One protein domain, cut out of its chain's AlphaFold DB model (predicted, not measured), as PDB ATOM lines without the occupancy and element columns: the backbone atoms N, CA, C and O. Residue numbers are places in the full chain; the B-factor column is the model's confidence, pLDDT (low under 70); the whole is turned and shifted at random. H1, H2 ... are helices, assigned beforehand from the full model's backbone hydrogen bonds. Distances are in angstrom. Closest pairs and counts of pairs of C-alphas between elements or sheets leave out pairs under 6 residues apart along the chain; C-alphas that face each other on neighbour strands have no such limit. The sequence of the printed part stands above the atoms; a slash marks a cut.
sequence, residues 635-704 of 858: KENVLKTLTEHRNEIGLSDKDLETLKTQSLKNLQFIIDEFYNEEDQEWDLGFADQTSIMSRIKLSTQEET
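AT A GLANCE: This is residues 635 to 704 of the 858 residues of an uncharacterized protein of Caedibacter sp. 38-128 (UniProt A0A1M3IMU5). Two pairs of helices, each running opposite ways, pack on each other: H1 beside H3, and the hairpin of H4 and H5, with H4 meeting H1 in a V where both begin, at Lys 635 and Leu 664, and H5 close to H3. Short H2 sits at the end where H1 finishes and H5 begins, and residues 676 to 681 of the long H4 to H5 link stick out. The printed part has 70 residues, with five named helices, H1 to H5 in order, and no named strand: all helix. It is compact, with a radius of gyration of the C-alphas of 11.2 A, and rounded, spanning 33 by 26 by 21 A.

HOW THE PARTS SIT: Start at H1, residues 635 to 644; it touches H3, residues 653 to 661, at a shallow tilt of 9 degrees, opposite ways, the closest C-alphas being Leu 639 and Lys 660, 6.8 A apart. H2, residues 646 to 649, meets H1 only through their link. H4, residues 664 to 674, touches H1 at a steep tilt of 49 degrees, closest at C-alphas 635 and 664, 5.2 A. H5, residues 689 to 703, makes a helical hairpin with H4, at a steep tilt of 39 degrees; their closest C-alphas, Asn 666 and Ser 699, are 5.3 A apart. H3 and H5 are close but not clearly touching, with C-alphas 655 and 693 closest at 7.5 A. H1 and H5 are apart. Every O i to N i+4 pair is within hydrogen-bond range in H1 and H3, against 4 of 7 in H4 and 10 of 11 in H5; H2 is too short for one.

IN THESE COORDINATES: Find C-alpha 635 at (109.097, 78.477, 110.694); from there H1 runs 14.3 A. H2 covers 5.4 A, H3 12.6 A and H4 14.7 A. H5 runs 21.0 A to C-alpha 703 at (94.220, 85.754, 109.770).

THE WHOLE: The C-alphas of Asp 679 and Thr 704 are the farthest apart, 33.3 A. The printed part has no cut; the H4 to H5 link, 14 residues, is long. In this model pLDDT is under 70 at residue 678, residues 685 to 686 and residues 695 to 704.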
ATOM      1  N   LYS A 635     109.978  78.789 109.562       80.94
ATOM      2  CA  LYS A 635     109.097  78.477 110.694       80.94
ATOM      3  C   LYS A 635     109.782  77.509 111.663       80.94
ATOM      4  O   LYS A 635     109.623  77.617 112.874       80.94
ATOM      5  N   GLU A 636     110.557  76.585 111.118       79.12
ATOM      6  CA  GLU A 636     111.298  75.553 111.827       79.12
ATOM      7  C   GLU A 636     112.400  76.165 112.703       79.12
ATOM      8  O   GLU A 636     112.517  75.778 113.864       79.12
ATOM      9  N   ASN A 637     113.139  77.164 112.202       80.50
ATOM     10  CA  ASN A 637     114.165  77.872 112.973       80.50
ATOM     11  C   ASN A 637     113.542  78.687 114.117       80.50
ATOM     12  O   ASN A 637     113.953  78.533 115.264       80.50
ATOM     13  N   VAL A 638     112.501  79.481 113.834       82.19
ATOM     14  CA  VAL A 638     111.790  80.288 114.849       82.19
ATOM     15  C   VAL A 638     111.227  79.400 115.964       82.19
ATOM     16  O   VAL A 638     111.410  79.672 117.150       82.19
ATOM     17  N   LEU A 639     110.573  78.292 115.601       83.56
ATOM     18  CA  LEU A 639     110.033  77.341 116.575       83.56
ATOM     19  C   LEU A 639     111.123  76.585 117.343       83.56
ATOM     20  O   LEU A 639     110.866  76.182 118.479       83.56
ATOM     21  N   LYS A 640     112.312  76.384 116.759       84.38
ATOM     22  CA  LYS A 640     113.466  75.807 117.460       84.38
ATOM     23  C   LYS A 640     113.945  76.757 118.558       84.38
ATOM     24  O   LYS A 640     113.929  76.346 119.716       84.38
ATOM     25  N   THR A 641     114.230  78.022 118.237       82.88
ATOM     26  CA  THR A 641     114.658  79.028 119.227       82.88
ATOM     27  C   THR A 641     113.637  79.172 120.358       82.88
ATOM     28  O   THR A 641     113.990  79.061 121.530       82.88
ATOM     29  N   LEU A 642     112.342  79.290 120.034       82.88
ATOM     30  CA  LEU A 642     111.268  79.365 121.040       82.88
ATOM     31  C   LEU A 642     111.071  78.066 121.851       82.88
ATOM     32  O   LEU A 642     110.440  78.098 122.906       82.88
ATOM     33  N   THR A 643     111.587  76.923 121.383       84.00
ATOM     34  CA  THR A 643     111.626  75.670 122.164       84.00
ATOM     35  C   THR A 643     112.835  75.639 123.099       84.00
ATOM     36  O   THR A 643     112.710  75.187 124.236       84.00
ATOM     37  N   GLU A 644     113.991  76.110 122.632       84.25
ATOM     38  CA  GLU A 644     115.254  76.119 123.380       84.25
ATOM     39  C   GLU A 644     115.196  77.132 124.537       84.25
ATOM     40  O   GLU A 644     115.413  76.756 125.687       84.25
ATOM     41  N   HIS A 645     114.725  78.353 124.273       81.50
ATOM     42  CA  HIS A 645     114.541  79.412 125.274       81.50
ATOM     43  C   HIS A 645     113.189  79.342 126.019       81.50
ATOM     44  O   HIS A 645     112.820  80.268 126.746       81.50
ATOM     45  N   ARG A 646     112.417  78.247 125.885       81.00
ATOM     46  CA  ARG A 646     111.048  78.149 126.447       81.00
ATOM     47  C   ARG A 646     110.992  78.443 127.954       81.00
ATOM     48  O   ARG A 646     109.994  78.971 128.437       81.00
ATOM     49  N   ASN A 647     112.044  78.060 128.686       76.44
ATOM     50  CA  ASN A 647     112.114  78.159 130.145       76.44
ATOM     51  C   ASN A 647     112.370  79.607 130.599       76.44
ATOM     52  O   ASN A 647     111.891  79.993 131.660       76.44
ATOM     53  N   GLU A 648     113.099  80.387 129.797       77.00
ATOM     54  CA  GLU A 648     113.444  81.791 130.055       77.00
ATOM     55  C   GLU A 648     112.232  82.697 129.791       77.00
ATOM     56  O   GLU A 648     111.871  83.519 130.624       77.00
ATOM     57  N   ILE A 649     111.526  82.445 128.681       80.06
ATOM     58  CA  ILE A 649     110.296  83.154 128.280       80.06
ATOM     59  C   ILE A 649     109.085  82.753 129.158       80.06
ATOM     60  O   ILE A 649     108.094  83.479 129.267       80.06
ATOM     61  N   GLY A 650     109.120  81.558 129.760       79.88
ATOM     62  CA  GLY A 650     107.993  80.974 130.500       79.88
ATOM     63  C   GLY A 650     106.904  80.346 129.614       79.88
ATOM     64  O   GLY A 650     105.742  80.266 130.018       79.88
ATOM     65  N   LEU A 651     107.243  79.897 128.400       82.75
ATOM     66  CA  LEU A 651     106.305  79.219 127.495       82.75
ATOM     67  C   LEU A 651     105.966  77.811 128.005       82.75
ATOM     68  O   LEU A 651     106.850  76.976 128.201       82.75
ATOM     69  N   SER A 652     104.672  77.504 128.153       84.75
ATOM     70  CA  SER A 652     104.240  76.134 128.451       84.75
ATOM     71  C   SER A 652     104.273  75.252 127.198       84.75
ATOM     72  O   SER A 652     104.131  75.742 126.078       84.75
ATOM     73  N   ASP A 653     104.355  73.928 127.366       80.00
ATOM     74  CA  ASP A 653     104.311  72.982 126.235       80.00
ATOM     75  C   ASP A 653     103.051  73.148 125.362       80.00
ATOM     76  O   ASP A 653     103.093  72.942 124.151       80.00
ATOM     77  N   LYS A 654     101.942  73.610 125.954       79.75
ATOM     78  CA  LYS A 654     100.687  73.919 125.256       79.75
ATOM     79  C   LYS A 654     100.750  75.221 124.449       79.75
ATOM     80  O   LYS A 654     100.131  75.326 123.386       79.75
ATOM     81  N   ASP A 655     101.488  76.216 124.933       81.75
ATOM     82  CA  ASP A 655     101.776  77.431 124.166       81.75
ATOM     83  C   ASP A 655     102.713  77.098 123.000       81.75
ATOM     84  O   ASP A 655     102.494  77.562 121.883       81.75
ATOM     85  N   LEU A 656     103.671  76.193 123.221       81.06
ATOM     86  CA  LEU A 656     104.572  75.672 122.196       81.06
ATOM     87  C   LEU A 656     103.837  74.847 121.118       81.06
ATOM     88  O   LEU A 656     104.136  74.984 119.933       81.06
ATOM     89  N   GLU A 657     102.841  74.031 121.482       81.06
ATOM     90  CA  GLU A 657     101.913  73.418 120.513       81.06
ATOM     91  C   GLU A 657     101.119  74.482 119.741       81.06
ATOM     92  O   GLU A 657     101.010  74.413 118.514       81.06
ATOM     93  N   THR A 658     100.611  75.506 120.433       82.81
ATOM     94  CA  THR A 658      99.850  76.599 119.806       82.81
ATOM     95  C   THR A 658     100.710  77.361 118.789       82.81
ATOM     96  O   THR A 658     100.263  77.577 117.660       82.81
ATOM     97  N   LEU A 659     101.962  77.676 119.139       81.94
ATOM     98  CA  LEU A 659     103.005  78.218 118.259       81.94
ATOM     99  C   LEU A 659     103.252  77.313 117.041       81.94
ATOM    100  O   LEU A 659     103.192  77.779 115.903       81.94
ATOM    101  N   LYS A 660     103.446  76.002 117.252       83.69
ATOM    102  CA  LYS A 660     103.663  75.017 116.172       83.69
ATOM    103  C   LYS A 660     102.514  74.970 115.157       83.69
ATOM    104  O   LYS A 660     102.768  74.705 113.979       83.69
ATOM    105  N   THR A 661     101.277  75.283 115.555       80.31
ATOM    106  CA  THR A 661     100.133  75.364 114.619       80.31
ATOM    107  C   THR A 661     100.072  76.642 113.769       80.31
ATOM    108  O   THR A 661      99.358  76.646 112.770       80.31
ATOM    109  N   GLN A 662     100.823  77.703 114.094       79.56
ATOM    110  CA  GLN A 662     100.749  78.989 113.379       79.56
ATOM    111  C   GLN A 662     101.375  78.963 111.975       79.56
ATOM    112  O   GLN A 662     102.242  78.137 111.670       79.56
ATOM    113  N   SER A 663     100.964  79.896 111.112       79.56
ATOM    114  CA  SER A 663     101.663  80.193 109.856       79.56
ATOM    115  C   SER A 663     102.966  80.963 110.133       79.56
ATOM    116  O   SER A 663     103.063  81.670 111.134       79.56
ATOM    117  N   LEU A 664     103.967  80.874 109.243       75.81
ATOM    118  CA  LEU A 664     105.187  81.696 109.361       75.81
ATOM    119  C   LEU A 664     104.843  83.195 109.405       75.81
ATOM    120  O   LEU A 664     105.427  83.943 110.175       75.81
ATOM    121  N   LYS A 665     103.814  83.610 108.658       73.75
ATOM    122  CA  LYS A 665     103.315  84.988 108.653       73.75
ATOM    123  C   LYS A 665     102.779  85.440 110.022       73.75
ATOM    124  O   LYS A 665     102.983  86.586 110.396       73.75
ATOM    125  N   ASN A 666     102.131  84.557 110.782       73.25
ATOM    126  CA  ASN A 666     101.695  84.863 112.149       73.25
ATOM    127  C   ASN A 666     102.874  84.926 113.133       73.25
ATOM    128  O   ASN A 666     102.822  85.685 114.096       73.25
ATOM    129  N   LEU A 667     103.934  84.149 112.883       78.19
ATOM    130  CA  LEU A 667     105.180  84.195 113.656       78.19
ATOM    131  C   LEU A 667     106.059  85.406 113.294       78.19
ATOM    132  O   LEU A 667     106.891  85.795 114.106       78.19
ATOM    133  N   GLN A 668     105.848  86.040 112.135       77.94
ATOM    134  CA  GLN A 668     106.578  87.242 111.713       77.94
ATOM    135  C   GLN A 668     106.469  88.373 112.747       77.94
ATOM    136  O   GLN A 668     107.467  88.992 113.062       77.94
ATOM    137  N   PHE A 669     105.317  88.550 113.402       74.88
ATOM    138  CA  PHE A 669     105.159  89.534 114.485       74.88
ATOM    139  C   PHE A 669     105.978  89.245 115.761       74.88
ATOM    140  O   PHE A 669     105.984  90.075 116.665       74.88
ATOM    141  N   ILE A 670     106.596  88.065 115.868       79.19
ATOM    142  CA  ILE A 670     107.557  87.708 116.924       79.19
ATOM    143  C   ILE A 670     108.985  87.957 116.411       79.19
ATOM    144  O   ILE A 670     109.830  88.419 117.168       79.19
ATOM    145  N   ILE A 671     109.242  87.708 115.120       79.00
ATOM    146  CA  ILE A 671     110.497  88.075 114.444       79.00
ATOM    147  C   ILE A 671     110.688  89.600 114.504       79.00
ATOM    148  O   ILE A 671     111.653  90.062 115.095       79.00
ATOM    149  N   ASP A 672     109.717  90.373 114.008       77.88
ATOM    150  CA  ASP A 672     109.736  91.843 113.903       77.88
ATOM    151  C   ASP A 672     109.892  92.590 115.253       77.88
ATOM    152  O   ASP A 672     110.001  93.817 115.266       77.88
ATOM    153  N   GLU A 673     109.823  91.882 116.388       77.31
ATOM    154  CA  GLU A 673     109.912  92.441 117.746       77.31
ATOM    155  C   GLU A 673     111.056  91.851 118.591       77.31
ATOM    156  O   GLU A 673     111.594  92.568 119.429       77.31
ATOM    157  N   PHE A 674     111.447  90.587 118.373       80.31
ATOM    158  CA  PHE A 674     112.440  89.876 119.200       80.31
ATOM    159  C   PHE A 674     113.631  89.300 118.410       80.31
ATOM    160  O   PHE A 674     114.496  88.654 118.999       80.31
ATOM    161  N   TYR A 675     113.699  89.508 117.093       81.88
ATOM    162  CA  TYR A 675     114.858  89.163 116.266       81.88
ATOM    163  C   TYR A 675     115.473  90.426 115.666       81.88
ATOM    164  O   TYR A 675     114.804  91.207 114.988       81.88
ATOM    165  N   ASN A 676     116.767  90.613 115.897       78.62
ATOM    166  CA  ASN A 676     117.528  91.714 115.336       78.62
ATOM    167  C   ASN A 676     118.047  91.314 113.946       78.62
ATOM    168  O   ASN A 676     118.953  90.491 113.824       78.62
ATOM    169  N   GLU A 677     117.473  91.893 112.887       73.50
ATOM    170  CA  GLU A 677     117.877  91.600 111.504       73.50
ATOM    171  C   GLU A 677     119.302  92.076 111.162       73.50
ATOM    172  O   GLU A 677     119.901  91.530 110.234       73.50
ATOM    173  N   GLU A 678     119.856  93.052 111.895       69.44
ATOM    174  CA  GLU A 678     121.208  93.584 111.657       69.44
ATOM    175  C   GLU A 678     122.288  92.655 112.245       69.44
ATOM    176  O   GLU A 678     123.242  92.313 111.543       69.44
ATOM    177  N   ASP A 679     122.101  92.179 113.482       73.88
ATOM    178  CA  ASP A 679     123.056  91.292 114.179       73.88
ATOM    179  C   ASP A 679     122.768  89.781 113.988       73.88
ATOM    180  O   ASP A 679     123.609  88.938 114.294       73.88
ATOM    181  N   GLN A 680     121.597  89.417 113.448       72.19
ATOM    182  CA  GLN A 680     121.068  88.043 113.316       72.19
ATOM    183  C   GLN A 680     120.834  87.288 114.643       72.19
ATOM    184  O   GLN A 680     120.716  86.058 114.658       72.19
ATOM    185  N   GLU A 681     120.714  88.015 115.756       76.81
ATOM    186  CA  GLU A 681     120.493  87.463 117.099       76.81
ATOM    187  C   GLU A 681     119.052  87.669 117.606       76.81
ATOM    188  O   GLU A 681     118.299  88.514 117.119       76.81
ATOM    189  N   TRP A 682     118.652  86.863 118.595       79.88
ATOM    190  CA  TRP A 682     117.333  86.925 119.233       79.88
ATOM    191  C   TRP A 682     117.421  87.635 120.591       79.88
ATOM    192  O   TRP A 682     117.929  87.051 121.549       79.88
ATOM    193  N   ASP A 683     116.874  88.849 120.703       76.25
ATOM    194  CA  ASP A 683     116.685  89.500 122.007       76.25
ATOM    195  C   ASP A 683     115.410  88.967 122.670       76.25
ATOM    196  O   ASP A 683     114.301  89.475 122.499       76.25
ATOM    197  N   LEU A 684     115.593  87.899 123.440       75.19
ATOM    198  CA  LEU A 684     114.555  87.309 124.280       75.19
ATOM    199  C   LEU A 684     114.633  87.804 125.735       75.19
ATOM    200  O   LEU A 684     113.831  87.366 126.559       75.19
ATOM    201  N   GLY A 685     115.534  88.744 126.061       69.56
ATOM    202  CA  GLY A 685     115.741  89.242 127.428       69.56
ATOM    203  C   GLY A 685     114.524  89.968 128.015       69.56
ATOM    204  O   GLY A 685     114.340  89.995 129.231       69.56
ATOM    205  N   PHE A 686     113.655  90.494 127.146       63.78
ATOM    206  CA  PHE A 686     112.378  91.122 127.501       63.78
ATOM    207  C   PHE A 686     111.149  90.331 127.013       63.78
ATOM    208  O   PHE A 686     110.015  90.799 127.146       63.78
ATOM    209  N   ALA A 687     111.344  89.139 126.441       73.38
ATOM    210  CA  ALA A 687     110.265  88.330 125.885       73.38
ATOM    211  C   ALA A 687     109.588  87.486 126.973       73.38
ATOM    212  O   ALA A 687     110.135  86.483 127.424       73.38
ATOM    213  N   ASP A 688     108.361  87.847 127.359       76.31
ATOM    214  CA  ASP A 688     107.550  87.052 128.288       76.31
ATOM    215  C   ASP A 688     106.445  86.244 127.572       76.31
ATOM    216  O   ASP A 688     106.003  86.568 126.461       76.31
ATOM    217  N   GLN A 689     105.945  85.205 128.250       79.81
ATOM    218  CA  GLN A 689     104.806  84.387 127.811       79.81
ATOM    219  C   GLN A 689     103.602  85.245 127.374       79.81
ATOM    220  O   GLN A 689     102.920  84.902 126.403       79.81
ATOM    221  N   THR A 690     103.323  86.361 128.059       77.25
ATOM    222  CA  THR A 690     102.216  87.267 127.721       77.25
ATOM    223  C   THR A 690     102.459  87.964 126.391       77.25
ATOM    224  O   THR A 690     101.562  87.950 125.548       77.25
ATOM    225  N   SER A 691     103.646  88.532 126.179       78.00
ATOM    226  CA  SER A 691     104.014  89.279 124.974       78.00
ATOM    227  C   SER A 691     103.959  88.383 123.740       78.00
ATOM    228  O   SER A 691     103.131  88.635 122.856       78.00
ATOM    229  N   ILE A 692     104.690  87.260 123.736       78.06
ATOM    230  CA  ILE A 692     104.680  86.301 122.615       78.06
ATOM    231  C   ILE A 692     103.258  85.791 122.341       78.06
ATOM    232  O   ILE A 692     102.757  85.870 121.213       78.06
ATOM    233  N   MET A 693     102.541  85.340 123.377       78.19
ATOM    234  CA  MET A 693     101.182  84.824 123.196       78.19
ATOM    235  C   MET A 693     100.132  85.924 122.975       78.19
ATOM    236  O   MET A 693      98.970  85.584 122.737       78.19
ATOM    237  N   SER A 694     100.470  87.214 123.065       74.06
ATOM    238  CA  SER A 694      99.587  88.327 122.681       74.06
ATOM    239  C   SER A 694      99.737  88.666 121.198       74.06
ATOM    240  O   SER A 694      98.716  88.805 120.519       74.06
ATOM    241  N   ARG A 695     100.969  88.671 120.666       69.88
ATOM    242  CA  ARG A 695     101.250  88.866 119.233       69.88
ATOM    243  C   ARG A 695     100.560  87.808 118.375       69.88
ATOM    244  O   ARG A 695      99.875  88.162 117.421       69.88
ATOM    245  N   ILE A 696     100.586  86.541 118.796       69.69
ATOM    246  CA  ILE A 696      99.850  85.450 118.121       69.69
ATOM    247  C   ILE A 696      98.324  85.648 118.191       69.69
ATOM    248  O   ILE A 696      97.593  85.355 117.242       69.69
ATOM    249  N   LYS A 697      97.792  86.143 119.317       62.44
ATOM    250  CA  LYS A 697      96.344  86.403 119.456       62.44
ATOM    251  C   LYS A 697      95.895  87.561 118.561       62.44
ATOM    252  O   LYS A 697      94.813  87.487 117.991       62.44
ATOM    253  N   LEU A 698      96.737  88.581 118.393       55.69
ATOM    254  CA  LEU A 698      96.530  89.665 117.429       55.69
ATOM    255  C   LEU A 698      96.603  89.143 115.983       55.69
ATOM    256  O   LEU A 698      95.676  89.384 115.212       55.69
ATOM    257  N   SER A 699      97.625  88.356 115.631       52.38
ATOM    258  CA  SER A 699      97.776  87.811 114.273       52.38
ATOM    259  C   SER A 699      96.624  86.879 113.885       52.38
ATOM    260  O   SER A 699      96.099  86.976 112.781       52.38
ATOM    261  N   THR A 700      96.148  86.027 114.800       48.69
ATOM    262  CA  THR A 700      94.969  85.170 114.553       48.69
ATOM    263  C   THR A 700      93.670  85.966 114.395       48.69
ATOM    264  O   THR A 700      92.728  85.458 113.786       48.69
ATOM    265  N   GLN A 701      93.628  87.220 114.858       45.97
ATOM    266  CA  GLN A 701      92.523  88.153 114.631       45.97
ATOM    267  C   GLN A 701      92.596  88.841 113.249       45.97
ATOM    268  O   GLN A 701      91.555  89.220 112.710       45.97
ATOM    269  N   GLU A 702      93.785  88.942 112.639       44.09
ATOM    270  CA  GLU A 702      93.958  89.328 111.227       44.09
ATOM    271  C   GLU A 702      93.826  88.141 110.254       44.09
ATOM    272  O   GLU A 702      93.298  88.293 109.149       44.09
ATOM    273  N   GLU A 703      94.282  86.943 110.633       39.31
ATOM    274  CA  GLU A 703      94.220  85.754 109.770       39.31
ATOM    275  C   GLU A 703      92.794  85.168 109.699       39.31
ATOM    276  O   GLU A 703      92.402  84.610 108.665       39.31
ATOM    277  N   THR A 704      91.932  85.442 110.695       36.09
ATOM    278  CA  THR A 704      90.491  85.572 110.425       36.09
ATOM    279  C   THR A 704      90.266  86.775 109.518       36.09
ATOM    280  O   THR A 704      89.995  87.863 110.021       36.09
TER     281      THR A 704